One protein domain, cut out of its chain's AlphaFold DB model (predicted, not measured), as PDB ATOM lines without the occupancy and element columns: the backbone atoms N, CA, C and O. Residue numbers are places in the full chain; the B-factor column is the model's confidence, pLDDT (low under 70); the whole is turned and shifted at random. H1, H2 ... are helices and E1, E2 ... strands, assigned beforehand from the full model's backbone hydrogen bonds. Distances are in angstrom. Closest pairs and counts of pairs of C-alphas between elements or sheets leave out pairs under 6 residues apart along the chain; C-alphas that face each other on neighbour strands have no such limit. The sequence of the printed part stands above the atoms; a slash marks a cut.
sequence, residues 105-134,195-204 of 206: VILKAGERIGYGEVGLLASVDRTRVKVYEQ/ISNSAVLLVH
ATOM      1  N   VAL A 105      84.027 141.693 130.742       84.69
ATOM      2  CA  VAL A 105      85.281 142.450 130.708       84.69
ATOM      3  C   VAL A 105      85.947 142.222 129.357       84.69
ATOM      4  O   VAL A 105      86.475 141.142 129.108       84.69
ATOM      5  N   ILE A 106      85.955 143.252 128.512       87.38
ATOM      6  CA  ILE A 106      86.529 143.164 127.159       87.38
ATOM      7  C   ILE A 106      88.023 143.478 127.111       87.38
ATOM      8  O   ILE A 106      88.707 143.013 126.208       87.38
ATOM      9  N   LEU A 107      88.519 144.275 128.063       86.88
ATOM     10  CA  LEU A 107      89.930 144.639 128.202       86.88
ATOM     11  C   LEU A 107      90.276 144.817 129.679       86.88
ATOM     12  O   LEU A 107      89.495 145.396 130.448       86.88
ATOM     13  N   LYS A 108      91.460 144.347 130.074       86.44
ATOM     14  CA  LYS A 108      91.963 144.462 131.451       86.44
ATOM     15  C   LYS A 108      92.934 145.628 131.604       86.44
ATOM     16  O   LYS A 108      93.628 146.031 130.671       86.44
ATOM     17  N   ALA A 109      93.025 146.154 132.823       81.31
ATOM     18  CA  ALA A 109      94.062 147.118 133.163       81.31
ATOM     19  C   ALA A 109      95.457 146.510 132.930       81.31
ATOM     20  O   ALA A 109      95.710 145.358 133.279       81.31
ATOM     21  N   GLY A 110      96.353 147.292 132.331       78.81
ATOM     22  CA  GLY A 110      97.684 146.847 131.926       78.81
ATOM     23  C   GLY A 110      97.739 146.131 130.574       78.81
ATOM     24  O   GLY A 110      98.833 145.776 130.148       78.81
ATOM     25  N   GLU A 111      96.619 145.949 129.868       84.19
ATOM     26  CA  GLU A 111      96.651 145.470 128.484       84.19
ATOM     27  C   GLU A 111      97.042 146.595 127.523       84.19
ATOM     28  O   GLU A 111      96.687 147.767 127.701       84.19
ATOM     29  N   ARG A 112      97.826 146.219 126.512       84.19
ATOM     30  CA  ARG A 112      98.279 147.106 125.445       84.19
ATOM     31  C   ARG A 112      97.139 147.325 124.458       84.19
ATOM     32  O   ARG A 112      96.595 146.359 123.937       84.19
ATOM     33  N   ILE A 113      96.855 148.578 124.129       87.25
ATOM     34  CA  ILE A 113      95.884 148.912 123.085       87.25
ATOM     35  C   ILE A 113      96.589 148.863 121.724       87.25
ATOM     36  O   ILE A 113      97.373 149.752 121.386       87.25
ATOM     37  N   GLY A 114      96.336 147.805 120.958       86.19
ATOM     38  CA  GLY A 114      96.700 147.676 119.552       86.19
ATOM     39  C   GLY A 114      95.503 147.915 118.627       86.19
ATOM     40  O   GLY A 114      94.472 148.459 119.021       86.19
ATOM     41  N   TYR A 115      95.635 147.516 117.361       89.69
ATOM     42  CA  TYR A 115      94.588 147.727 116.353       89.69
ATOM     43  C   TYR A 115      93.301 146.942 116.650       89.69
ATOM     44  O   TYR A 115      92.205 147.452 116.419       89.69
ATOM     45  N   GLY A 116      93.426 145.716 117.171       86.81
ATOM     46  CA  GLY A 116      92.276 144.870 117.504       86.81
ATOM     47  C   GLY A 116      91.468 145.440 118.666       86.81
ATOM     48  O   GLY A 116      90.244 145.527 118.590       86.81
ATOM     49  N   GLU A 117      92.156 145.919 119.699       87.69
ATOM     50  CA  GLU A 117      91.552 146.506 120.894       87.69
ATOM     51  C   GLU A 117      90.824 147.814 120.565       87.69
ATOM     52  O   GLU A 117      89.752 148.074 121.104       87.69
ATOM     53  N   VAL A 118      91.344 148.615 119.627       87.06
ATOM     54  CA  VAL A 118      90.635 149.800 119.109       87.06
ATOM     55  C   VAL A 118      89.328 149.402 118.421       87.06
ATOM     56  O   VAL A 118      88.293 150.018 118.675       87.06
ATOM     57  N   GLY A 119      89.349 148.360 117.585       84.81
ATOM     58  CA  GLY A 119      88.138 147.835 116.946       84.81
ATOM     59  C   GLY A 119      87.121 147.307 117.961       84.81
ATOM     60  O   GLY A 119      85.924 147.563 117.834       84.81
ATOM     61  N   LEU A 120      87.601 146.634 119.007       86.19
ATOM     62  CA  LEU A 120      86.779 146.136 120.107       86.19
ATOM     63  C   LEU A 120      86.138 147.276 120.909       86.19
ATOM     64  O   LEU A 120      84.958 147.218 121.230       86.19
ATOM     65  N   LEU A 121      86.878 148.350 121.192       86.75
ATOM     66  CA  LEU A 121      86.336 149.540 121.854       86.75
ATOM     67  C   LEU A 121      85.290 150.254 120.990       86.75
ATOM     68  O   LEU A 121      84.266 150.706 121.506       86.75
ATOM     69  N   ALA A 122      85.512 150.319 119.677       84.44
ATOM     70  CA  ALA A 122      84.547 150.882 118.742       84.44
ATOM     71  C   ALA A 122      83.253 150.050 118.670       84.44
ATOM     72  O   ALA A 122      82.168 150.625 118.602       84.44
ATOM     73  N   SER A 123      83.342 148.714 118.740       81.00
ATOM     74  CA  SER A 123      82.169 147.829 118.658       81.00
ATOM     75  C   SER A 123      81.211 147.976 119.847       81.00
ATOM     76  O   SER A 123      80.015 147.715 119.706       81.00
ATOM     77  N   VAL A 124      81.715 148.453 120.990       83.31
ATOM     78  CA  VAL A 124      80.934 148.739 122.205       83.31
ATOM     79  C   VAL A 124      80.672 150.239 122.423       83.31
ATOM     80  O   VAL A 124      80.340 150.647 123.535       83.31
ATOM     81  N   ASP A 125      80.830 151.068 121.383       81.62
ATOM     82  CA  ASP A 125      80.592 152.525 121.410       81.62
ATOM     83  C   ASP A 125      81.430 153.275 122.476       81.62
ATOM     84  O   ASP A 125      81.002 154.259 123.089       81.62
ATOM     85  N   ARG A 126      82.662 152.811 122.738       82.44
ATOM     86  CA  ARG A 126      83.597 153.445 123.682       82.44
ATOM     87  C   ARG A 126      84.622 154.295 122.940       82.44
ATOM     88  O   ARG A 126      85.670 153.825 122.517       82.44
ATOM     89  N   THR A 127      84.339 155.592 122.851       80.75
ATOM     90  CA  THR A 127      85.190 156.576 122.150       80.75
ATOM     91  C   THR A 127      86.315 157.166 123.005       80.75
ATOM     92  O   THR A 127      87.201 157.839 122.482       80.75
ATOM     93  N   ARG A 128      86.294 156.946 124.327       83.56
ATOM     94  CA  ARG A 128      87.318 157.424 125.269       83.56
ATOM     95  C   ARG A 128      87.634 156.345 126.295       83.56
ATOM     96  O   ARG A 128      86.722 155.765 126.881       83.56
ATOM     97  N   VAL A 129      88.923 156.132 126.550       86.25
ATOM     98  CA  VAL A 129      89.427 155.151 127.520       86.25
ATOM     99  C   VAL A 129      90.543 155.754 128.366       86.25
ATOM    100  O   VAL A 129      91.267 156.638 127.913       86.25
ATOM    101  N   LYS A 130      90.669 155.297 129.614       85.38
ATOM    102  CA  LYS A 130      91.746 155.727 130.512       85.38
ATOM    103  C   LYS A 130      92.987 154.876 130.260       85.38
ATOM    104  O   LYS A 130      92.948 153.660 130.435       85.38
ATOM    105  N   VAL A 131      94.088 155.525 129.908       87.56
ATOM    106  CA  VAL A 131      95.388 154.891 129.655       87.56
ATOM    107  C   VAL A 131      96.443 155.432 130.613       87.56
ATOM    108  O   VAL A 131      96.241 156.470 131.242       87.56
ATOM    109  N   TYR A 132      97.550 154.712 130.750       80.06
ATOM    110  CA  TYR A 132      98.757 155.249 131.360       80.06
ATOM    111  C   TYR A 132      99.371 156.309 130.444       80.06
ATOM    112  O   TYR A 132      99.391 156.154 129.222       80.06
ATOM    113  N   GLU A 133      99.879 157.381 131.044       78.56
ATOM    114  CA  GLU A 133     100.674 158.368 130.322       78.56
ATOM    115  C   GLU A 133     101.996 157.741 129.868       78.56
ATOM    116  O   GLU A 133     102.584 156.913 130.570       78.56
ATOM    117  N   GLN A 134     102.465 158.128 128.681       74.31
ATOM    118  CA  GLN A 134     103.788 157.720 128.228       74.31
ATOM    119  C   GLN A 134     104.842 158.429 129.086       74.31
ATOM    120  O   GLN A 134     104.792 159.657 129.210       74.31
ATOM    121  N   ILE A 195      96.267 150.267 129.424       51.16
ATOM    122  CA  ILE A 195      95.049 150.680 130.159       51.16
ATOM    123  C   ILE A 195      95.345 150.923 131.650       51.16
ATOM    124  O   ILE A 195      95.929 150.062 132.299       51.16
ATOM    125  N   SER A 196      94.914 152.060 132.212       42.56
ATOM    126  CA  SER A 196      95.226 152.466 133.600       42.56
ATOM    127  C   SER A 196      94.477 151.657 134.680       42.56
ATOM    128  O   SER A 196      93.344 151.225 134.469       42.56
ATOM    129  N   ASN A 197      95.086 151.515 135.868       39.53
ATOM    130  CA  ASN A 197      94.702 150.656 137.010       39.53
ATOM    131  C   ASN A 197      93.278 150.839 137.582       39.53
ATOM    132  O   ASN A 197      92.856 150.074 138.443       39.53
ATOM    133  N   SER A 198      92.525 151.843 137.130       40.25
ATOM    134  CA  SER A 198      91.136 152.083 137.557       40.25
ATOM    135  C   SER A 198      90.099 151.817 136.462       40.25
ATOM    136  O   SER A 198      88.931 152.158 136.641       40.25
ATOM    137  N   ALA A 199      90.500 151.265 135.314       43.53
ATOM    138  CA  ALA A 199      89.620 151.038 134.175       43.53
ATOM    139  C   ALA A 199      89.490 149.543 133.870       43.53
ATOM    140  O   ALA A 199      90.215 148.991 133.052       43.53
ATOM    141  N   VAL A 200      88.521 148.897 134.516       50.62
ATOM    142  CA  VAL A 200      87.896 147.697 133.954       50.62
ATOM    143  C   VAL A 200      86.809 148.201 133.013       50.62
ATOM    144  O   VAL A 200      85.854 148.844 133.456       50.62
ATOM    145  N   LEU A 201      86.984 147.988 131.708       56.56
ATOM    146  CA  LEU A 201      85.972 148.371 130.730       56.56
ATOM    147  C   LEU A 201      84.951 147.248 130.609       56.56
ATOM    148  O   LEU A 201      85.218 146.195 130.036       56.56
ATOM    149  N   LEU A 202      83.780 147.510 131.186       54.38
ATOM    150  CA  LEU A 202      82.603 146.665 131.081       54.38
ATOM    151  C   LEU A 202      81.719 147.150 129.935       54.38
ATOM    152  O   LEU A 202      81.471 148.359 129.780       54.38
ATOM    153  N   VAL A 203      81.181 146.195 129.184       49.47
ATOM    154  CA  VAL A 203      80.078 146.462 128.260       49.47
ATOM    155  C   VAL A 203      78.865 146.901 129.075       49.47
ATOM    156  O   VAL A 203      78.449 146.198 129.989       49.47
ATOM    157  N   HIS A 204      78.334 148.082 128.776       42.97
ATOM    158  CA  HIS A 204      77.054 148.550 129.309       42.97
ATOM    159  C   HIS A 204      76.073 148.629 128.147       42.97
ATOM    160  O   HIS A 204      76.432 149.168 127.094       42.97
TER     161      HIS A 204
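What this domain is: This is residues 105 to 134 and 195 to 204 of the 206 residues of the protein "Molybdopterin molybdenumtransferase" of Chara braunii (UniProt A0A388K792). Little regular structure is present: mostly unnamed chain, with one short helix, H1, at one side and a short strand, E1, beside residues 201 to 202. After H1, residues 124 to 134 fold back the opposite way to the helix. The printed part has 40 residues with one named strand and one named helix, E1 then H1; the class is mixed, with 12 residues in named elements. It is compact, with a radius of gyration of the C-alphas of 9.4 A and spans of 25 by 20 by 14 A.

Where its parts are: E1, residues 105 to 107, begins at C-alpha 105 (85.281, 142.450, 130.708). H1, residues 115 to 123, is 12.6 A long and ends at C-alpha 123 (82.169, 147.829, 118.658).

How they stand to each other: Residues 105 to 107 of E1 pair with residues 201 to 202, antiparallel; E1 pairs with no named strand. A short link of 7 residues joins E1 to H1. Their closest C-alphas, those of Ile 106 and Leu 120, are 7.7 A apart. In H1 every O i to N i+4 pair is within hydrogen-bond range.

The domain as a whole: The C-alphas farthest apart, those of Gln 134 and His 204, are 28.3 A apart. Residues 135 to 194 are not printed; C-alphas 134 and 195 are 11.4 A apart across the cut. Residues 195 to 204 have pLDDT under 70.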